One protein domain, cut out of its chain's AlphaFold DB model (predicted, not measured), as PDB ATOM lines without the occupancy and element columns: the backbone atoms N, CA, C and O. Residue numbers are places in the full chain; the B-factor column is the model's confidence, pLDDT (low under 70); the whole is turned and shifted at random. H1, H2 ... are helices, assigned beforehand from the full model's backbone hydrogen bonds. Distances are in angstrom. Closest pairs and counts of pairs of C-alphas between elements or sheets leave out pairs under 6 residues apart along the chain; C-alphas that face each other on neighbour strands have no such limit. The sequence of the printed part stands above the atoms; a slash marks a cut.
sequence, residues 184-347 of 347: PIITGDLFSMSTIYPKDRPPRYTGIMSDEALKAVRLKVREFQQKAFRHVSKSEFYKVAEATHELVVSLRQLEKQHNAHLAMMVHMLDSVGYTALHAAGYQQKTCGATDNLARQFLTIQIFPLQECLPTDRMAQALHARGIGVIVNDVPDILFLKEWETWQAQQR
ATOM      1  N   PRO A 184       8.854  56.597  11.408       94.25
ATOM      2  CA  PRO A 184       8.652  56.523  12.854       94.25
ATOM      3  C   PRO A 184       9.978  56.411  13.624       94.25
ATOM      4  O   PRO A 184      10.076  55.666  14.590       94.25
ATOM      5  N   ILE A 185      11.022  57.132  13.207       92.25
ATOM      6  CA  ILE A 185      12.307  57.113  13.911       92.25
ATOM      7  C   ILE A 185      12.128  57.595  15.353       92.25
ATOM      8  O   ILE A 185      11.391  58.560  15.602       92.25
ATOM      9  N   ILE A 186      12.813  56.936  16.292       92.94
ATOM     10  CA  ILE A 186      12.661  57.094  17.741       92.94
ATOM     11  C   ILE A 186      11.334  56.528  18.250       92.94
ATOM     12  O   ILE A 186      11.345  55.605  19.048       92.94
ATOM     13  N   THR A 187      10.182  57.025  17.795       92.25
ATOM     14  CA  THR A 187       8.868  56.600  18.319       92.25
ATOM     15  C   THR A 187       8.550  55.133  18.046       92.25
ATOM     16  O   THR A 187       7.953  54.478  18.892       92.25
ATOM     17  N   GLY A 188       8.957  54.612  16.889       91.69
ATOM     18  CA  GLY A 188       8.820  53.203  16.523       91.69
ATOM     19  C   GLY A 188       9.807  52.284  17.237       91.69
ATOM     20  O   GLY A 188       9.671  51.068  17.140       91.69
ATOM     21  N   ASP A 189      10.774  52.847  17.962       93.44
ATOM     22  CA  ASP A 189      11.856  52.110  18.617       93.44
ATOM     23  C   ASP A 189      11.609  51.971  20.135       93.44
ATOM     24  O   ASP A 189      12.422  51.393  20.854       93.44
ATOM     25  N   LEU A 190      10.488  52.510  20.637       91.25
ATOM     26  CA  LEU A 190      10.146  52.573  22.058       91.25
ATOM     27  C   LEU A 190       9.007  51.616  22.403       91.25
ATOM     28  O   LEU A 190       8.030  51.481  21.669       91.25
ATOM     29  N   PHE A 191       9.107  51.008  23.581       89.38
ATOM     30  CA  PHE A 191       8.088  50.111  24.117       89.38
ATOM     31  C   PHE A 191       7.305  50.795  25.236       89.38
ATOM     32  O   PHE A 191       7.864  51.540  26.044       89.38
ATOM     33  N   SER A 192       5.998  50.532  25.294       87.25
ATOM     34  CA  SER A 192       5.138  51.095  26.337       87.25
ATOM     35  C   SER A 192       5.472  50.505  27.705       87.25
ATOM     36  O   SER A 192       5.606  49.290  27.848       87.25
ATOM     37  N   MET A 193       5.490  51.353  28.736       87.88
ATOM     38  CA  MET A 193       5.641  50.911  30.125       87.88
ATOM     39  C   MET A 193       4.405  50.174  30.663       87.88
ATOM     40  O   MET A 193       4.446  49.634  31.764       87.88
ATOM     41  N   SER A 194       3.306  50.118  29.908       88.81
ATOM     42  CA  SER A 194       2.104  49.359  30.280       88.81
ATOM     43  C   SER A 194       2.285  47.837  30.216       88.81
ATOM     44  O   SER A 194       1.481  47.106  30.789       88.81
ATOM     45  N   THR A 195       3.341  47.348  29.556       90.12
ATOM     46  CA  THR A 195       3.600  45.911  29.345       90.12
ATOM     47  C   THR A 195       4.481  45.276  30.423       90.12
ATOM     48  O   THR A 195       4.770  44.080  30.366       90.12
ATOM     49  N   ILE A 196       4.921  46.057  31.411       94.31
ATOM     50  CA  ILE A 196       5.778  45.571  32.493       94.31
ATOM     51  C   ILE A 196       5.046  44.564  33.389       94.31
ATOM     52  O   ILE A 196       3.836  44.647  33.615       94.31
ATOM     53  N   TYR A 197       5.792  43.624  33.963       95.38
ATOM     54  CA  TYR A 197       5.216  42.584  34.813       95.38
ATOM     55  C   TYR A 197       4.665  43.135  36.140       95.38
ATOM     56  O   TYR A 197       5.103  44.192  36.606       95.38
ATOM     57  N   PRO A 198       3.742  42.412  36.806       96.25
ATOM     58  CA  PRO A 198       3.320  42.740  38.165       96.25
ATOM     59  C   PRO A 198       4.514  42.866  39.120       96.25
ATOM     60  O   PRO A 198       5.430  42.042  39.099       96.25
ATOM     61  N   LYS A 199       4.506  43.900  39.973       95.75
ATOM     62  CA  LYS A 199       5.610  44.213  40.903       95.75
ATOM     63  C   LYS A 199       5.906  43.091  41.910       95.75
ATOM     64  O   LYS A 199       7.016  42.997  42.428       95.75
ATOM     65  N   ASP A 200       4.923  42.243  42.189       96.00
ATOM     66  CA  ASP A 200       4.988  41.112  43.115       96.00
ATOM     67  C   ASP A 200       5.383  39.782  42.466       96.00
ATOM     68  O   ASP A 200       5.581  38.793  43.175       96.00
ATOM     69  N   ARG A 201       5.579  39.752  41.144       97.31
ATOM     70  CA  ARG A 201       6.074  38.566  40.448       97.31
ATOM     71  C   ARG A 201       7.461  38.172  40.989       97.31
ATOM     72  O   ARG A 201       8.369  39.009  40.994       97.31
ATOM     73  N   PRO A 202       7.680  36.910  41.399       96.19
ATOM     74  CA  PRO A 202       8.996  36.472  41.848       96.19
ATOM     75  C   PRO A 202      10.004  36.472  40.682       96.19
ATOM     76  O   PRO A 202       9.646  36.110  39.555       96.19
ATOM     77  N   PRO A 203      11.274  36.851  40.922       97.56
ATOM     78  CA  PRO A 203      12.305  36.794  39.897       97.56
ATOM     79  C   PRO A 203      12.608  35.336  39.528       97.56
ATOM     80  O   PRO A 203      12.708  34.470  40.393       97.56
ATOM     81  N   ARG A 204      12.809  35.069  38.231       97.62
ATOM     82  CA  ARG A 204      13.175  33.728  37.729       97.62
ATOM     83  C   ARG A 204      14.489  33.203  38.317       97.62
ATOM     84  O   ARG A 204      14.612  32.015  38.586       97.62
ATOM     85  N   TYR A 205      15.466  34.091  38.447       98.44
ATOM     86  CA  TYR A 205      16.808  33.818  38.924       98.44
ATOM     87  C   TYR A 205      17.030  34.573  40.232       98.44
ATOM     88  O   TYR A 205      16.667  35.744  40.347       98.44
ATOM     89  N   THR A 206      17.608  33.891  41.215       98.19
ATOM     90  CA  THR A 206      17.794  34.387  42.591       98.19
ATOM     91  C   THR A 206      19.253  34.349  43.040       98.19
ATOM     92  O   THR A 206      19.587  34.746  44.150       98.19
ATOM     93  N   GLY A 207      20.144  33.859  42.188       98.19
ATOM     94  CA  GLY A 207      21.577  33.859  42.400       98.19
ATOM     95  C   GLY A 207      22.198  35.239  42.219       98.19
ATOM     96  O   GLY A 207      21.604  36.196  41.717       98.19
ATOM     97  N   ILE A 208      23.451  35.306  42.645       98.38
ATOM     98  CA  ILE A 208      24.284  36.497  42.642       98.38
ATOM     99  C   ILE A 208      25.564  36.118  41.890       98.38
ATOM    100  O   ILE A 208      26.246  35.171  42.280       98.38
ATOM    101  N   MET A 209      25.898  36.824  40.805       98.12
ATOM    102  CA  MET A 209      27.111  36.522  40.025       98.12
ATOM    103  C   MET A 209      28.375  36.747  40.865       98.12
ATOM    104  O   MET A 209      28.401  37.644  41.700       98.12
ATOM    105  N   SER A 210      29.448  35.984  40.656       97.94
ATOM    106  CA  SER A 210      30.721  36.290  41.328       97.94
ATOM    107  C   SER A 210      31.373  37.548  40.736       97.94
ATOM    108  O   SER A 210      31.023  37.991  39.636       97.94
ATOM    109  N   ASP A 211      32.342  38.129  41.444       97.50
ATOM    110  CA  ASP A 211      33.075  39.297  40.945       97.50
ATOM    111  C   ASP A 211      33.901  38.951  39.695       97.50
ATOM    112  O   ASP A 211      34.013  39.764  38.774       97.50
ATOM    113  N   GLU A 212      34.414  37.721  39.606       97.69
ATOM    114  CA  GLU A 212      35.100  37.188  38.426       97.69
ATOM    115  C   GLU A 212      34.151  37.107  37.228       97.69
ATOM    116  O   GLU A 212      34.503  37.547  36.131       97.69
ATOM    117  N   ALA A 213      32.927  36.609  37.438       97.69
ATOM    118  CA  ALA A 213      31.907  36.545  36.396       97.69
ATOM    119  C   ALA A 213      31.510  37.953  35.920       97.69
ATOM    120  O   ALA A 213      31.495  38.224  34.718       97.69
ATOM    121  N   LEU A 214      31.283  38.894  36.843       97.62
ATOM    122  CA  LEU A 214      30.982  40.289  36.499       97.62
ATOM    123  C   LEU A 214      32.145  40.973  35.770       97.62
ATOM    124  O   LEU A 214      31.916  41.776  34.862       97.62
ATOM    125  N   LYS A 215      33.394  40.651  36.119       97.69
ATOM    126  CA  LYS A 215      34.579  41.129  35.396       97.69
ATOM    127  C   LYS A 215      34.611  40.589  33.965       97.69
ATOM    128  O   LYS A 215      34.896  41.358  33.050       97.69
ATOM    129  N   ALA A 216      34.282  39.314  33.758       97.44
ATOM    130  CA  ALA A 216      34.191  38.725  32.423       97.44
ATOM    131  C   ALA A 216      33.088  39.388  31.579       97.44
ATOM    132  O   ALA A 216      33.329  39.754  30.428       97.44
ATOM    133  N   VAL A 217      31.910  39.632  32.166       98.31
ATOM    134  CA  VAL A 217      30.826  40.379  31.507       98.31
ATOM    135  C   VAL A 217      31.290  41.789  31.133       98.31
ATOM    136  O   VAL A 217      31.094  42.225  30.001       98.31
ATOM    137  N   ARG A 218      31.968  42.493  32.047       98.38
ATOM    138  CA  ARG A 218      32.493  43.843  31.805       98.38
ATOM    139  C   ARG A 218      33.402  43.909  30.577       98.38
ATOM    140  O   ARG A 218      33.284  44.844  29.783       98.38
ATOM    141  N   LEU A 219      34.299  42.933  30.422       98.19
ATOM    142  CA  LEU A 219      35.204  42.846  29.273       98.19
ATOM    143  C   LEU A 219      34.425  42.654  27.966       98.19
ATOM    144  O   LEU A 219      34.603  43.454  27.050       98.19
ATOM    145  N   LYS A 220      33.484  41.701  27.928       98.50
ATOM    146  CA  LYS A 220      32.614  41.462  26.761       98.50
ATOM    147  C   LYS A 220      31.833  42.712  26.348       98.50
ATOM    148  O   LYS A 220      31.799  43.068  25.174       98.50
ATOM    149  N   VAL A 221      31.243  43.420  27.312       98.38
ATOM    150  CA  VAL A 221      30.488  44.657  27.040       98.38
ATOM    151  C   VAL A 221      31.416  45.758  26.523       98.38
ATOM    152  O   VAL A 221      31.035  46.518  25.639       98.38
ATOM    153  N   ARG A 222      32.652  45.846  27.029       98.12
ATOM    154  CA  ARG A 222      33.625  46.847  26.567       98.12
ATOM    155  C   ARG A 222      34.066  46.581  25.129       98.12
ATOM    156  O   ARG A 222      34.163  47.521  24.342       98.12
ATOM    157  N   GLU A 223      34.318  45.322  24.790       98.31
ATOM    158  CA  GLU A 223      34.626  44.888  23.423       98.31
ATOM    159  C   GLU A 223      33.467  45.202  22.472       98.31
ATOM    160  O   GLU A 223      33.677  45.804  21.414       98.31
ATOM    161  N   PHE A 224      32.236  44.889  22.889       98.69
ATOM    162  CA  PHE A 224      31.031  45.256  22.153       98.69
ATOM    163  C   PHE A 224      30.934  46.764  21.932       98.69
ATOM    164  O   PHE A 224      30.788  47.181  20.791       98.69
ATOM    165  N   GLN A 225      31.073  47.593  22.972       98.19
ATOM    166  CA  GLN A 225      30.982  49.050  22.834       98.19
ATOM    167  C   GLN A 225      31.985  49.580  21.803       98.19
ATOM    168  O   GLN A 225      31.626  50.389  20.952       98.19
ATOM    169  N   GLN A 226      33.228  49.089  21.820       97.38
ATOM    170  CA  GLN A 226      34.234  49.473  20.827       97.38
ATOM    171  C   GLN A 226      33.831  49.066  19.403       97.38
ATOM    172  O   GLN A 226      33.994  49.860  18.476       97.38
ATOM    173  N   LYS A 227      33.317  47.843  19.212       98.19
ATOM    174  CA  LYS A 227      32.815  47.358  17.913       98.19
ATOM    175  C   LYS A 227      31.616  48.193  17.451       98.19
ATOM    176  O   LYS A 227      31.631  48.717  16.341       98.19
ATOM    177  N   ALA A 228      30.634  48.381  18.326       98.31
ATOM    178  CA  ALA A 228      29.406  49.111  18.060       98.31
ATOM    179  C   ALA A 228      29.682  50.571  17.685       98.31
ATOM    180  O   ALA A 228      29.198  51.015  16.652       98.31
ATOM    181  N   PHE A 229      30.530  51.299  18.423       98.00
ATOM    182  CA  PHE A 229      30.863  52.686  18.073       98.00
ATOM    183  C   PHE A 229      31.537  52.820  16.700       98.00
ATOM    184  O   PHE A 229      31.233  53.764  15.973       98.00
ATOM    185  N   ARG A 230      32.397  51.867  16.304       98.00
ATOM    186  CA  ARG A 230      32.997  51.854  14.955       98.00
ATOM    187  C   ARG A 230      31.965  51.637  13.848       98.00
ATOM    188  O   ARG A 230      32.114  52.203  12.770       98.00
ATOM    189  N   HIS A 231      30.956  50.804  14.091       98.50
ATOM    190  CA  HIS A 231      29.873  50.583  13.130       98.50
ATOM    191  C   HIS A 231      28.911  51.770  13.094       98.50
ATOM    192  O   HIS A 231      28.558  52.236  12.014       98.50
ATOM    193  N   VAL A 232      28.567  52.326  14.261       97.94
ATOM    194  CA  VAL A 232      27.765  53.548  14.378       97.94
ATOM    195  C   VAL A 232      28.416  54.676  13.590       97.94
ATOM    196  O   VAL A 232      27.734  55.267  12.768       97.94
ATOM    197  N   SER A 233      29.719  54.945  13.742       95.38
ATOM    198  CA  SER A 233      30.375  56.062  13.038       95.38
ATOM    199  C   SER A 233      30.343  55.945  11.509       95.38
ATOM    200  O   SER A 233      30.487  56.950  10.823       95.38
ATOM    201  N   LYS A 234      30.143  54.734  10.978       97.62
ATOM    202  CA  LYS A 234      30.037  54.438   9.543       97.62
ATOM    203  C   LYS A 234      28.589  54.256   9.068       97.62
ATOM    204  O   LYS A 234      28.381  53.832   7.937       97.62
ATOM    205  N   SER A 235      27.604  54.517   9.931       97.94
ATOM    206  CA  SER A 235      26.184  54.207   9.702       97.94
ATOM    207  C   SER A 235      25.923  52.740   9.315       97.94
ATOM    208  O   SER A 235      24.964  52.432   8.612       97.94
ATOM    209  N   GLU A 236      26.759  51.808   9.779       98.25
ATOM    210  CA  GLU A 236      26.597  50.369   9.548       98.25
ATOM    211  C   GLU A 236      25.637  49.772  10.592       98.25
ATOM    212  O   GLU A 236      26.009  48.889  11.368       98.25
ATOM    213  N   PHE A 237      24.403  50.282  10.659       98.38
ATOM    214  CA  PHE A 237      23.463  49.973  11.747       98.38
ATOM    215  C   PHE A 237      23.148  48.479  11.861       98.38
ATOM    216  O   PHE A 237      23.114  47.938  12.963       98.38
ATOM    217  N   TYR A 238      23.050  47.776  10.733       97.25
ATOM    218  CA  TYR A 238      22.858  46.329  10.735       97.25
ATOM    219  C   TYR A 238      23.977  45.572  11.483       97.25
ATOM    220  O   TYR A 238      23.701  44.655  12.253       97.25
ATOM    221  N   LYS A 239      25.240  46.001  11.348       98.38
ATOM    222  CA  LYS A 239      26.369  45.388  12.072       98.38
ATOM    223  C   LYS A 239      26.321  45.672  13.577       98.38
ATOM    224  O   LYS A 239      26.839  44.886  14.370       98.38
ATOM    225  N   VAL A 240      25.704  46.784  13.988       98.75
ATOM    226  CA  VAL A 240      25.422  47.069  15.406       98.75
ATOM    227  C   VAL A 240      24.364  46.102  15.933       98.75
ATOM    228  O   VAL A 240      24.559  45.542  17.011       98.75
ATOM    229  N   ALA A 241      23.291  45.856  15.175       98.56
ATOM    230  CA  ALA A 241      22.267  44.880  15.539       98.56
ATOM    231  C   ALA A 241      22.860  43.459  15.635       98.56
ATOM    232  O   ALA A 241      22.689  42.802  16.657       98.56
ATOM    233  N   GLU A 242      23.679  43.036  14.668       98.38
ATOM    234  CA  GLU A 242      24.374  41.739  14.699       98.38
ATOM    235  C   GLU A 242      25.244  41.568  15.949       98.38
ATOM    236  O   GLU A 242      25.098  40.601  16.699       98.38
ATOM    237  N   ALA A 243      26.113  42.546  16.221       98.62
ATOM    238  CA  ALA A 243      26.980  42.521  17.396       98.62
ATOM    239  C   ALA A 243      26.179  42.526  18.708       98.62
ATOM    240  O   ALA A 243      26.603  41.932  19.702       98.62
ATOM    241  N   THR A 244      25.028  43.204  18.719       98.75
ATOM    242  CA  THR A 244      24.131  43.226  19.875       98.75
ATOM    243  C   THR A 244      23.507  41.856  20.094       98.75
ATOM    244  O   THR A 244      23.530  41.365  21.217       98.75
ATOM    245  N   HIS A 245      23.016  41.209  19.034       98.56
ATOM    246  CA  HIS A 245      22.453  39.861  19.099       98.56
ATOM    247  C   HIS A 245      23.466  38.856  19.669       98.56
ATOM    248  O   HIS A 245      23.157  38.151  20.631       98.56
ATOM    249  N   GLU A 246      24.695  38.837  19.138       98.31
ATOM    250  CA  GLU A 246      25.784  37.982  19.637       98.31
ATOM    251  C   GLU A 246      26.005  38.165  21.149       98.31
ATOM    252  O   GLU A 246      26.100  37.190  21.904       98.31
ATOM    253  N   LEU A 247      26.060  39.421  21.608       98.69
ATOM    254  CA  LEU A 247      26.271  39.729  23.016       98.69
ATOM    255  C   LEU A 247      25.064  39.336  23.872       98.69
ATOM    256  O   LEU A 247      25.258  38.681  24.894       98.69
ATOM    257  N   VAL A 248      23.838  39.692  23.477       98.56
ATOM    258  CA  VAL A 248      22.618  39.366  24.233       98.56
ATOM    259  C   VAL A 248      22.497  37.856  24.420       98.56
ATOM    260  O   VAL A 248      22.318  37.403  25.552       98.56
ATOM    261  N   VAL A 249      22.690  37.061  23.362       98.12
ATOM    262  CA  VAL A 249      22.680  35.592  23.455       98.12
ATOM    263  C   VAL A 249      23.742  35.098  24.440       98.12
ATOM    264  O   VAL A 249      23.436  34.281  25.315       98.12
ATOM    265  N   SER A 250      24.970  35.627  24.369       98.25
ATOM    266  CA  SER A 250      26.031  35.270  25.320       98.25
ATOM    267  C   SER A 250      25.672  35.644  26.764       98.25
ATOM    268  O   SER A 250      25.962  34.870  27.677       98.25
ATOM    269  N   LEU A 251      25.047  36.801  26.999       98.25
ATOM    270  CA  LEU A 251      24.678  37.243  28.345       98.25
ATOM    271  C   LEU A 251      23.521  36.423  28.917       98.25
ATOM    272  O   LEU A 251      23.603  36.018  30.073       98.25
ATOM    273  N   ARG A 252      22.500  36.088  28.119       97.50
ATOM    274  CA  ARG A 252      21.399  35.200  28.541       97.50
ATOM    275  C   ARG A 252      21.904  33.817  28.966       97.50
ATOM    276  O   ARG A 252      21.393  33.232  29.924       97.50
ATOM    277  N   GLN A 253      22.923  33.290  28.286       97.81
ATOM    278  CA  GLN A 253      23.579  32.041  28.684       97.81
ATOM    279  C   GLN A 253      24.284  32.176  30.040       97.81
ATOM    280  O   GLN A 253      24.130  31.300  30.893       97.81
ATOM    281  N   LEU A 254      24.990  33.288  30.273       97.94
ATOM    282  CA  LEU A 254      25.623  33.575  31.564       97.94
ATOM    283  C   LEU A 254      24.594  33.759  32.687       97.94
ATOM    284  O   LEU A 254      24.810  33.245  33.783       97.94
ATOM    285  N   GLU A 255      23.464  34.426  32.425       98.25
ATOM    286  CA  GLU A 255      22.374  34.547  33.404       98.25
ATOM    287  C   GLU A 255      21.900  33.167  33.872       98.25
ATOM    288  O   GLU A 255      21.789  32.913  35.072       98.25
ATOM    289  N   LYS A 256      21.684  32.246  32.922       98.12
ATOM    290  CA  LYS A 256      21.282  30.866  33.211       98.12
ATOM    291  C   LYS A 256      22.364  30.104  33.979       98.12
ATOM    292  O   LYS A 256      22.045  29.434  34.957       98.12
ATOM    293  N   GLN A 257      23.623  30.201  33.551       98.19
ATOM    294  CA  GLN A 257      24.748  29.498  34.175       98.19
ATOM    295  C   GLN A 257      24.952  29.914  35.636       98.19
ATOM    296  O   GLN A 257      25.193  29.068  36.492       98.19
ATOM    297  N   HIS A 258      24.856  31.211  35.920       97.94
ATOM    298  CA  HIS A 258      25.048  31.749  37.265       97.94
ATOM    299  C   HIS A 258      23.750  31.843  38.070       97.94
ATOM    300  O   HIS A 258      23.781  32.304  39.212       97.94
ATOM    301  N   ASN A 259      22.620  31.428  37.486       98.44
ATOM    302  CA  ASN A 259      21.289  31.614  38.050       98.44
ATOM    303  C   ASN A 259      21.079  33.063  38.527       98.44
ATOM    304  O   ASN A 259      20.554  33.273  39.611       98.44
ATOM    305  N   ALA A 260      21.509  34.070  37.764       98.44
ATOM    306  CA  ALA A 260      21.521  35.472  38.192       98.44
ATOM    307  C   ALA A 260      21.126  36.409  37.043       98.44
ATOM    308  O   ALA A 260      21.580  36.226  35.920       98.44
ATOM    309  N   HIS A 261      20.314  37.432  37.318       98.44
ATOM    310  CA  HIS A 261      19.861  38.376  36.287       98.44
ATOM    311  C   HIS A 261      20.891  39.472  35.979       98.44
ATOM    312  O   HIS A 261      21.507  40.039  36.880       98.44
ATOM    313  N   LEU A 262      20.993  39.831  34.704       98.06
ATOM    314  CA  LEU A 262      21.646  41.012  34.133       98.06
ATOM    315  C   LEU A 262      20.571  41.927  33.514       98.06
ATOM    316  O   LEU A 262      20.688  42.378  32.375       98.06
ATOM    317  N   ALA A 263      19.475  42.133  34.247       96.75
ATOM    318  CA  ALA A 263      18.218  42.674  33.735       96.75
ATOM    319  C   ALA A 263      18.362  44.041  33.048       96.75
ATOM    320  O   ALA A 263      17.858  44.228  31.945       96.75
ATOM    321  N   MET A 264      19.065  44.983  33.679       96.88
ATOM    322  CA  MET A 264      19.290  46.320  33.137       96.88
ATOM    323  C   MET A 264      20.239  46.279  31.938       96.88
ATOM    324  O   MET A 264      19.994  46.959  30.945       96.88
ATOM    325  N   MET A 265      21.319  45.495  32.013       97.81
ATOM    326  CA  MET A 265      22.247  45.328  30.892       97.81
ATOM    327  C   MET A 265      21.538  44.765  29.662       97.81
ATOM    328  O   MET A 265      21.676  45.315  28.573       97.81
ATOM    329  N   VAL A 266      20.783  43.678  29.832       97.94
ATOM    330  CA  VAL A 266      20.091  43.036  28.715       97.94
ATOM    331  C   VAL A 266      18.991  43.938  28.167       97.94
ATOM    332  O   VAL A 266      18.938  44.113  26.961       97.94
ATOM    333  N   HIS A 267      18.205  44.602  29.019       97.06
ATOM    334  CA  HIS A 267      17.204  45.572  28.567       97.06
ATOM    335  C   HIS A 267      17.818  46.692  27.707       97.06
ATOM    336  O   HIS A 267      17.317  46.995  26.626       97.06
ATOM    337  N   MET A 268      18.936  47.278  28.148       97.12
ATOM    338  CA  MET A 268      19.623  48.318  27.376       97.12
ATOM    339  C   MET A 268      20.194  47.784  26.060       97.12
ATOM    340  O   MET A 268      20.144  48.479  25.050       97.12
ATOM    341  N   LEU A 269      20.733  46.563  26.049       98.50
ATOM    342  CA  LEU A 269      21.218  45.939  24.819       98.50
ATOM    343  C   LEU A 269      20.073  45.609  23.862       98.50
ATOM    344  O   LEU A 269      20.187  45.933  22.689       98.50
ATOM    345  N   ASP A 270      18.962  45.050  24.338       98.00
ATOM    346  CA  ASP A 270      17.788  44.797  23.501       98.00
ATOM    347  C   ASP A 270      17.291  46.111  22.871       98.00
ATOM    348  O   ASP A 270      17.040  46.149  21.668       98.00
ATOM    349  N   SER A 271      17.269  47.219  23.625       97.44
ATOM    350  CA  SER A 271      16.965  48.560  23.094       97.44
ATOM    351  C   SER A 271      17.947  49.004  21.998       97.44
ATOM    352  O   SER A 271      17.520  49.474  20.939       97.44
ATOM    353  N   VAL A 272      19.259  48.819  22.209       98.56
ATOM    354  CA  VAL A 272      20.297  49.134  21.209       98.56
ATOM    355  C   VAL A 272      20.096  48.313  19.937       98.56
ATOM    356  O   VAL A 272      20.153  48.864  18.839       98.56
ATOM    357  N   GLY A 273      19.859  47.010  20.079       98.50
ATOM    358  CA  GLY A 273      19.695  46.085  18.963       98.50
ATOM    359  C   GLY A 273      18.453  46.408  18.143       98.50
ATOM    360  O   GLY A 273      18.539  46.522  16.920       98.50
ATOM    361  N   TYR A 274      17.329  46.632  18.825       97.94
ATOM    362  CA  TYR A 274      16.054  47.003  18.218       97.94
ATOM    363  C   TYR A 274      16.170  48.322  17.445       97.94
ATOM    364  O   TYR A 274      15.893  48.384  16.248       97.94
ATOM    365  N   THR A 275      16.717  49.353  18.100       98.00
ATOM    366  CA  THR A 275      16.977  50.661  17.480       98.00
ATOM    367  C   THR A 275      17.893  50.532  16.261       98.00
ATOM    368  O   THR A 275      17.653  51.159  15.234       98.00
ATOM    369  N   ALA A 276      18.958  49.731  16.349       98.56
ATOM    370  CA  ALA A 276      19.910  49.558  15.258       98.56
ATOM    371  C   ALA A 276      19.290  48.841  14.049       98.56
ATOM    372  O   ALA A 276      19.548  49.223  12.905       98.56
ATOM    373  N   LEU A 277      18.451  47.833  14.291       97.81
ATOM    374  CA  LEU A 277      17.753  47.108  13.235       97.81
ATOM    375  C   LEU A 277      16.773  48.026  12.493       97.81
ATOM    376  O   LEU A 277      16.814  48.127  11.265       97.81
ATOM    377  N   HIS A 278      15.968  48.780  13.239       97.50
ATOM    378  CA  HIS A 278      15.064  49.785  12.686       97.50
ATOM    379  C   HIS A 278      15.799  50.912  11.953       97.50
ATOM    380  O   HIS A 278      15.398  51.297  10.853       97.50
ATOM    381  N   ALA A 279      16.914  51.404  12.505       97.88
ATOM    382  CA  ALA A 279      17.741  52.426  11.871       97.88
ATOM    383  C   ALA A 279      18.245  51.994  10.487       97.88
ATOM    384  O   ALA A 279      18.249  52.813   9.570       97.88
ATOM    385  N   ALA A 280      18.596  50.715  10.299       96.81
ATOM    386  CA  ALA A 280      18.942  50.181   8.981       96.81
ATOM    387  C   ALA A 280      17.752  50.256   8.001       96.81
ATOM    388  O   ALA A 280      17.913  50.667   6.850       96.81
ATOM    389  N   GLY A 281      16.539  49.936   8.463       95.50
ATOM    390  CA  GLY A 281      15.318  50.075   7.664       95.50
ATOM    391  C   GLY A 281      14.984  51.532   7.314       95.50
ATOM    392  O   GLY A 281      14.611  51.833   6.178       95.50
ATOM    393  N   TYR A 282      15.143  52.465   8.259       96.81
ATOM    394  CA  TYR A 282      14.937  53.899   8.017       96.81
ATOM    395  C   TYR A 282      15.982  54.478   7.056       96.81
ATOM    396  O   TYR A 282      15.626  55.253   6.166       96.81
ATOM    397  N   GLN A 283      17.246  54.068   7.188       96.81
ATOM    398  CA  GLN A 283      18.330  54.451   6.284       96.81
ATOM    399  C   GLN A 283      17.991  54.085   4.834       96.81
ATOM    400  O   GLN A 283      18.098  54.938   3.955       96.81
ATOM    401  N   GLN A 284      17.514  52.860   4.585       94.81
ATOM    402  CA  GLN A 284      17.096  52.426   3.247       94.81
ATOM    403  C   GLN A 284      15.926  53.260   2.706       94.81
ATOM    404  O   GLN A 284      15.978  53.731   1.573       94.81
ATOM    405  N   LYS A 285      14.888  53.495   3.521       94.94
ATOM    406  CA  LYS A 285      13.688  54.253   3.114       94.94
ATOM    407  C   LYS A 285      13.962  55.723   2.806       94.94
ATOM    408  O   LYS A 285      13.226  56.334   2.040       94.94
ATOM    409  N   THR A 286      14.978  56.301   3.438       95.44
ATOM    410  CA  THR A 286      15.272  57.739   3.368       95.44
ATOM    411  C   THR A 286      16.566  58.063   2.628       95.44
ATOM    412  O   THR A 286      17.000  59.215   2.653       95.44
ATOM    413  N   CYS A 287      17.202  57.066   2.005       95.12
ATOM    414  CA  CYS A 287      18.521  57.198   1.383       95.12
ATOM    415  C   CYS A 287      19.556  57.837   2.334       95.12
ATOM    416  O   CYS A 287      20.325  58.711   1.939       95.12
ATOM    417  N   GLY A 288      19.539  57.433   3.608       94.94
ATOM    418  CA  GLY A 288      20.480  57.888   4.635       94.94
ATOM    419  C   GLY A 288      20.142  59.210   5.329       94.94
ATOM    420  O   GLY A 288      20.886  59.639   6.213       94.94
ATOM    421  N   ALA A 289      19.017  59.865   5.014       94.88
ATOM    422  CA  ALA A 289      18.675  61.147   5.641       94.88
ATOM    423  C   ALA A 289      18.521  61.053   7.176       94.88
ATOM    424  O   ALA A 289      18.740  62.038   7.884       94.88
ATOM    425  N   THR A 290      18.172  59.876   7.706       96.75
ATOM    426  CA  THR A 290      18.024  59.621   9.149       96.75
ATOM    427  C   THR A 290      19.326  59.306   9.884       96.75
ATOM    428  O   THR A 290      19.328  59.268  11.116       96.75
ATOM    429  N   ASP A 291      20.431  59.090   9.172       96.81
ATOM    430  CA  ASP A 291      21.641  58.489   9.733       96.81
ATOM    431  C   ASP A 291      22.216  59.280  10.906       96.81
ATOM    432  O   ASP A 291      22.560  58.704  11.934       96.81
ATOM    433  N   ASN A 292      22.282  60.608  10.790       94.31
ATOM    434  CA  ASN A 292      22.836  61.453  11.849       94.31
ATOM    435  C   ASN A 292      22.050  61.301  13.160       94.31
ATOM    436  O   ASN A 292      22.652  61.163  14.225       94.31
ATOM    437  N   LEU A 293      20.715  61.281  13.079       94.38
ATOM    438  CA  LEU A 293      19.849  61.123  14.247       94.38
ATOM    439  C   LEU A 293      19.969  59.712  14.834       94.38
ATOM    440  O   LEU A 293      20.113  59.564  16.047       94.38
ATOM    441  N   ALA A 294      19.986  58.686  13.981       97.75
ATOM    442  CA  ALA A 294      20.171  57.302  14.408       97.75
ATOM    443  C   ALA A 294      21.525  57.093  15.110       97.75
ATOM    444  O   ALA A 294      21.578  56.489  16.181       97.75
ATOM    445  N   ARG A 295      22.619  57.656  14.571       97.75
ATOM    446  CA  ARG A 295      23.944  57.601  15.211       97.75
ATOM    447  C   ARG A 295      23.946  58.270  16.581       97.75
ATOM    448  O   ARG A 295      24.500  57.705  17.524       97.75
ATOM    449  N   GLN A 296      23.334  59.449  16.704       95.06
ATOM    450  CA  GLN A 296      23.223  60.149  17.987       95.06
ATOM    451  C   GLN A 296      22.444  59.316  19.006       95.06
ATOM    452  O   GLN A 296      22.925  59.102  20.119       95.06
ATOM    453  N   PHE A 297      21.280  58.793  18.617       96.25
ATOM    454  CA  PHE A 297      20.435  58.027  19.523       96.25
ATOM    455  C   PHE A 297      21.089  56.709  19.962       96.25
ATOM    456  O   PHE A 297      21.142  56.422  21.158       96.25
ATOM    457  N   LEU A 298      21.696  55.960  19.036       97.88
ATOM    458  CA  LEU A 298      22.467  54.758  19.368       97.88
ATOM    459  C   LEU A 298      23.660  55.071  20.276       97.88
ATOM    460  O   LEU A 298      23.931  54.325  21.211       97.88
ATOM    461  N   THR A 299      24.353  56.190  20.052       95.69
ATOM    462  CA  THR A 299      25.479  56.603  20.905       95.69
ATOM    463  C   THR A 299      25.033  56.824  22.350       95.69
ATOM    464  O   THR A 299      25.684  56.328  23.270       95.69
ATOM    465  N   ILE A 300      23.899  57.506  22.549       91.25
ATOM    466  CA  ILE A 300      23.298  57.747  23.869       91.25
ATOM    467  C   ILE A 300      22.956  56.424  24.574       91.25
ATOM    468  O   ILE A 300      23.176  56.309  25.777       91.25
ATOM    469  N   GLN A 301      22.480  55.415  23.840       95.75
ATOM    470  CA  GLN A 301      22.138  54.106  24.408       95.75
ATOM    471  C   GLN A 301      23.365  53.217  24.692       95.75
ATOM    472  O   GLN A 301      23.425  52.563  25.734       95.75
ATOM    473  N   ILE A 302      24.367  53.205  23.804       97.12
ATOM    474  CA  ILE A 302      25.569  52.355  23.917       97.12
ATOM    475  C   ILE A 302      26.521  52.870  25.002       97.12
ATOM    476  O   ILE A 302      27.170  52.087  25.702       97.12
ATOM    477  N   PHE A 303      26.641  54.190  25.150       92.69
ATOM    478  CA  PHE A 303      27.583  54.813  26.076       92.69
ATOM    479  C   PHE A 303      27.461  54.332  27.540       92.69
ATOM    480  O   PHE A 303      28.477  53.910  28.106       92.69
ATOM    481  N   PRO A 304      26.270  54.317  28.169       92.25
ATOM    482  CA  PRO A 304      26.127  53.978  29.583       92.25
ATOM    483  C   PRO A 304      26.169  52.476  29.902       92.25
ATOM    484  O   PRO A 304      26.023  52.132  31.073       92.25
ATOM    485  N   LEU A 305      26.381  51.569  28.935       95.00
ATOM    486  CA  LEU A 305      26.246  50.118  29.168       95.00
ATOM    487  C   LEU A 305      27.097  49.591  30.337       95.00
ATOM    488  O   LEU A 305      26.646  48.752  31.109       95.00
ATOM    489  N   GLN A 306      28.305  50.119  30.546       93.38
ATOM    490  CA  GLN A 306      29.153  49.718  31.682       93.38
ATOM    491  C   GLN A 306      28.506  50.009  33.048       93.38
ATOM    492  O   GLN A 306      28.742  49.282  34.016       93.38
ATOM    493  N   GLU A 307      27.663  51.041  33.126       90.62
ATOM    494  CA  GLU A 307      26.980  51.472  34.348       90.62
ATOM    495  C   GLU A 307      25.739  50.633  34.682       90.62
ATOM    496  O   GLU A 307      25.203  50.737  35.796       90.62
ATOM    497  N   CYS A 308      25.314  49.760  33.762       95.06
ATOM    498  CA  CYS A 308      24.277  48.765  34.012       95.06
ATOM    499  C   CYS A 308      24.763  47.687  34.993       95.06
ATOM    500  O   CYS A 308      24.003  47.290  35.868       95.06
ATOM    501  N   LEU A 309      26.045  47.288  34.959       95.69
ATOM    502  CA  LEU A 309      26.548  46.203  35.819       95.69
ATOM    503  C   LEU A 309      26.456  46.490  37.324       95.69
ATOM    504  O   LEU A 309      25.990  45.622  38.061       95.69
ATOM    505  N   PRO A 310      26.847  47.677  37.833       94.69
ATOM    506  CA  PRO A 310      26.607  48.005  39.235       94.69
ATOM    507  C   PRO A 310      25.117  48.008  39.604       94.69
ATOM    508  O   PRO A 310      24.765  47.649  40.724       94.69
ATOM    509  N   THR A 311      24.243  48.414  38.677       95.31
ATOM    510  CA  THR A 311      22.783  48.407  38.872       95.31
ATOM    511  C   THR A 311      22.263  46.973  38.987       95.31
ATOM    512  O   THR A 311      21.564  46.658  39.948       95.31
ATOM    513  N   ASP A 312      22.679  46.090  38.078       97.81
ATOM    514  CA  ASP A 312      22.328  44.669  38.106       97.81
ATOM    515  C   ASP A 312      22.856  43.983  39.364       97.81
ATOM    516  O   ASP A 312      22.126  43.241  40.010       97.81
ATOM    517  N   ARG A 313      24.081  44.295  39.798       97.06
ATOM    518  CA  ARG A 313      24.637  43.772  41.053       97.06
ATOM    519  C   ARG A 313      23.780  44.141  42.268       97.06
ATOM    520  O   ARG A 313      23.536  43.295  43.126       97.06
ATOM    521  N   MET A 314      23.327  45.391  42.351       96.12
ATOM    522  CA  MET A 314      22.428  45.828  43.424       96.12
ATOM    523  C   MET A 314      21.074  45.112  43.347       96.12
ATOM    524  O   MET A 314      20.539  44.709  44.377       96.12
ATOM    525  N   ALA A 315      20.544  44.917  42.138       97.81
ATOM    526  CA  ALA A 315      19.293  44.201  41.922       97.81
ATOM    527  C   ALA A 315      19.402  42.709  42.282       97.81
ATOM    528  O   ALA A 315      18.521  42.201  42.966       97.81
ATOM    529  N   GLN A 316      20.504  42.030  41.942       98.44
ATOM    530  CA  GLN A 316      20.745  40.617  42.276       98.44
ATOM    531  C   GLN A 316      20.668  40.349  43.788       98.44
ATOM    532  O   GLN A 316      20.100  39.346  44.213       98.44
ATOM    533  N   ALA A 317      21.171  41.269  44.620       97.75
ATOM    534  CA  ALA A 317      21.055  41.154  46.078       97.75
ATOM    535  C   ALA A 317      19.591  41.185  46.566       97.75
ATOM    536  O   ALA A 317      19.252  40.571  47.578       97.75
ATOM    537  N   LEU A 318      18.712  41.885  45.844       98.25
ATOM    538  CA  LEU A 318      17.272  41.927  46.107       98.25
ATOM    539  C   LEU A 318      16.566  40.705  45.496       98.25
ATOM    540  O   LEU A 318      15.685  40.127  46.133       98.25
ATOM    541  N   HIS A 319      17.006  40.243  44.321       98.56
ATOM    542  CA  HIS A 319      16.503  39.023  43.683       98.56
ATOM    543  C   HIS A 319      16.730  37.787  44.555       98.56
ATOM    544  O   HIS A 319      15.826  36.963  44.674       98.56
ATOM    545  N   ALA A 320      17.871  37.695  45.243       98.12
ATOM    546  CA  ALA A 320      18.164  36.631  46.210       98.12
ATOM    547  C   ALA A 320      17.172  36.562  47.381       98.12
ATOM    548  O   ALA A 320      17.020  35.519  48.013       98.12
ATOM    549  N   ARG A 321      16.454  37.659  47.647       97.44
ATOM    550  CA  ARG A 321      15.378  37.751  48.643       97.44
ATOM    551  C   ARG A 321      13.982  37.566  48.029       97.44
ATOM    552  O   ARG A 321      12.986  37.836  48.692       97.44
ATOM    553  N   GLY A 322      13.897  37.165  46.758       97.88
ATOM    554  CA  GLY A 322      12.644  37.002  46.018       97.88
ATOM    555  C   GLY A 322      12.006  38.311  45.539       97.88
ATOM    556  O   GLY A 322      10.850  38.307  45.128       97.88
ATOM    557  N   ILE A 323      12.727  39.437  45.580       98.00
ATOM    558  CA  ILE A 323      12.189  40.757  45.228       98.00
ATOM    559  C   ILE A 323      12.535  41.079  43.773       98.00
ATOM    560  O   ILE A 323      13.680  41.405  43.488       98.00
ATOM    561  N   GLY A 324      11.562  41.027  42.861       97.12
ATOM    562  CA  GLY A 324      11.753  41.184  41.408       97.12
ATOM    563  C   GLY A 324      11.982  42.613  40.887       97.12
ATOM    564  O   GLY A 324      11.468  42.966  39.830       97.12
ATOM    565  N   VAL A 325      12.755  43.442  41.593       96.31
ATOM    566  CA  VAL A 325      13.079  44.807  41.137       96.31
ATOM    567  C   VAL A 325      13.828  44.792  39.798       96.31
ATOM    568  O   VAL A 325      14.638  43.893  39.554       96.31
ATOM    569  N   ILE A 326      13.594  45.790  38.942       95.06
ATOM    570  CA  ILE A 326      14.103  45.898  37.559       95.06
ATOM    571  C   ILE A 326      13.526  44.835  36.623       95.06
ATOM    572  O   ILE A 326      12.935  45.199  35.616       95.06
ATOM    573  N   VAL A 327      13.634  43.543  36.945       96.44
ATOM    574  CA  VAL A 327      13.117  42.449  36.098       96.44
ATOM    575  C   VAL A 327      11.611  42.548  35.858       96.44
ATOM    576  O   VAL A 327      11.131  42.100  34.821       96.44
ATOM    577  N   ASN A 328      10.873  43.148  36.794       97.12
ATOM    578  CA  ASN A 328       9.446  43.414  36.646       97.12
ATOM    579  C   ASN A 328       9.134  44.845  36.197       97.12
ATOM    580  O   ASN A 328       7.968  45.141  35.958       97.12
ATOM    581  N   ASP A 329      10.127  45.734  36.141       95.12
ATOM    582  CA  ASP A 329       9.931  47.184  35.999       95.12
ATOM    583  C   ASP A 329      10.366  47.718  34.627       95.12
ATOM    584  O   ASP A 329      10.179  48.900  34.350       95.12
ATOM    585  N   VAL A 330      10.918  46.858  33.768       92.56
ATOM    586  CA  VAL A 330      11.280  47.181  32.384       92.56
ATOM    587  C   VAL A 330      10.410  46.387  31.403       92.56
ATOM    588  O   VAL A 330      10.068  45.237  31.697       92.56
ATOM    589  N   PRO A 331      10.008  46.978  30.263       91.50
ATOM    590  CA  PRO A 331       9.218  46.280  29.259       91.50
ATOM    591  C   PRO A 331      10.064  45.224  28.542       91.50
ATOM    592  O   PRO A 331      11.288  45.352  28.432       91.50
ATOM    593  N   ASP A 332       9.393  44.192  28.036       88.56
ATOM    594  CA  ASP A 332      10.027  43.165  27.211       88.56
ATOM    595  C   ASP A 332      10.254  43.717  25.797       88.56
ATOM    596  O   ASP A 332       9.299  44.017  25.076       88.56
ATOM    597  N   ILE A 333      11.522  43.902  25.422       89.31
ATOM    598  CA  ILE A 333      11.916  44.411  24.106       89.31
ATOM    599  C   ILE A 333      12.163  43.208  23.200       89.31
ATOM    600  O   ILE A 333      13.050  42.392  23.444       89.31
ATOM    601  N   LEU A 334      11.396  43.101  22.117       90.75
ATOM    602  CA  LEU A 334      11.349  41.904  21.270       90.75
ATOM    603  C   LEU A 334      12.505  41.805  20.254       90.75
ATOM    604  O   LEU A 334      12.332  41.239  19.175       90.75
ATOM    605  N   PHE A 335      13.688  42.320  20.596       96.62
ATOM    606  CA  PHE A 335      14.827  42.419  19.682       96.62
ATOM    607  C   PHE A 335      15.248  41.073  19.083       96.62
ATOM    608  O   PHE A 335      15.339  40.963  17.864       96.62
ATOM    609  N   LEU A 336      15.461  40.036  19.902       96.06
ATOM    610  CA  LEU A 336      15.898  38.729  19.390       96.06
ATOM    611  C   LEU A 336      14.896  38.134  18.389       96.06
ATOM    612  O   LEU A 336      15.293  37.634  17.341       96.06
ATOM    613  N   LYS A 337      13.594  38.248  18.678       95.38
ATOM    614  CA  LYS A 337      12.530  37.763  17.788       95.38
ATOM    615  C   LYS A 337      12.525  38.518  16.457       95.38
ATOM    616  O   LYS A 337      12.330  37.924  15.394       95.38
ATOM    617  N   GLU A 338      12.708  39.832  16.509       95.50
ATOM    618  CA  GLU A 338      12.735  40.647  15.302       95.50
ATOM    619  C   GLU A 338      13.991  40.391  14.468       95.50
ATOM    620  O   GLU A 338      13.908  40.253  13.249       95.50
ATOM    621  N   TRP A 339      15.132  40.219  15.129       96.50
ATOM    622  CA  TRP A 339      16.381  39.826  14.496       96.50
ATOM    623  C   TRP A 339      16.260  38.496  13.742       96.50
ATOM    624  O   TRP A 339      16.653  38.408  12.580       96.50
ATOM    625  N   GLU A 340      15.672  37.471  14.364       95.19
ATOM    626  CA  GLU A 340      15.419  36.173  13.724       95.19
ATOM    627  C   GLU A 340      14.518  36.307  12.488       95.19
ATOM    628  O   GLU A 340      14.801  35.728  11.437       95.19
ATOM    629  N   THR A 341      13.458  37.114  12.597       94.69
ATOM    630  CA  THR A 341      12.536  37.387  11.484       94.69
ATOM    631  C   THR A 341      13.262  38.078  10.334       94.69
ATOM    632  O   THR A 341      13.121  37.676   9.179       94.69
ATOM    633  N   TRP A 342      14.077  39.086  10.645       93.31
ATOM    634  CA  TRP A 342      14.879  39.798   9.663       93.31
ATOM    635  C   TRP A 342      15.882  38.864   8.975       93.31
ATOM    636  O   TRP A 342      15.963  38.859   7.748       93.31
ATOM    637  N   GLN A 343      16.594  38.015   9.727       91.81
ATOM    638  CA  GLN A 343      17.561  37.069   9.157       91.81
ATOM    639  C   GLN A 343      16.898  36.063   8.216       91.81
ATOM    640  O   GLN A 343      17.483  35.709   7.193       91.81
ATOM    641  N   ALA A 344      15.689  35.605   8.547       92.12
ATOM    642  CA  ALA A 344      14.930  34.700   7.694       92.12
ATOM    643  C   ALA A 344      14.532  35.350   6.359       92.12
ATOM    644  O   ALA A 344      14.488  34.657   5.353       92.12
ATOM    645  N   GLN A 345      14.285  36.663   6.334       90.19
ATOM    646  CA  GLN A 345      13.938  37.405   5.114       90.19
ATOM    647  C   GLN A 345      15.136  37.674   4.190       90.19
ATOM    648  O   GLN A 345      14.933  38.032   3.033       90.19
ATOM    649  N   GLN A 346      16.370  37.541   4.688       83.06
ATOM    650  CA  GLN A 346      17.585  37.714   3.881       83.06
ATOM    651  C   GLN A 346      18.096  36.417   3.235       83.06
ATOM    652  O   GLN A 346      19.058  36.468   2.468       83.06
ATOM    653  N   ARG A 347      17.525  35.266   3.599       68.06
ATOM    654  CA  ARG A 347      17.843  33.953   3.024       68.06
ATOM    655  C   ARG A 347      16.855  33.630   1.917       68.06
ATOM    656  O   ARG A 347      17.308  33.015   0.929       68.06
TER     657      ARG A 347
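What this domain is: This is residues 184 to 347 of the 347 residues of an uncharacterized protein of Candidatus Riflebacteria bacterium HGW-Riflebacteria-2 (UniProt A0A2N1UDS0). Look for a long four-rod bundle: H1, H2 and H3 run side by side, alternately opposite ways, and H4 and H5 follow each other to make the fourth rod. H6 packs on H3, and the unnamed residues 184 to 210 run along the outside. The printed part has 164 residues with six named helices, H1 to H6 in order, and no named strand; the class is all helix. It is compact, with a radius of gyration of the C-alphas of 16.1 A, and spans 51 by 34 by 31 A.

How they stand to each other: Begin at the hub, H3, residues 263 to 286. H2, residues 237 to 258, touches it at a shallow tilt of 18 degrees, opposite ways; the closest C-alphas, Ala 241 and Gly 273, are 4.4 A apart. H4, residues 291 to 302, touches H3 at 6 degrees, closest at the C-alphas of Ala 279 and Ala 294, 6.0 A. H1, residues 211 to 232, touches H2, closest at the C-alphas of Ala 228 and Val 240, 5.2 A. H5, residues 305 to 319, touches H3 at a steep tilt of 40 degrees, with residues 263 to 269 of H3 alone; the closest C-alphas, Met 265 and Cys 308, are 5.1 A apart. H6, residues 335 to 345, touches H3 at the C-alphas of Tyr 274 and Phe 335, 5.0 A, and is apart from H1. Every O i to N i+4 pair is within hydrogen-bond range in H1, H2, H3, H4 and H6, and 7 of 11 in H5.

Where its parts are: Find C-alpha 211 at (33.075, 39.297, 40.945); H1 runs 30.6 A from there. H2 measures 31.4 A, H3 34.0 A and H5 20.7 A. H6 ends at C-alpha 345, (13.938, 37.405, 5.114).

The domain as a whole: The C-alphas farthest apart, Cys 287 and Arg 321, are 51.2 A apart. The printed part has no cut; the link from H5 to H6 is long. Residue 347 alone is under 70 in pLDDT.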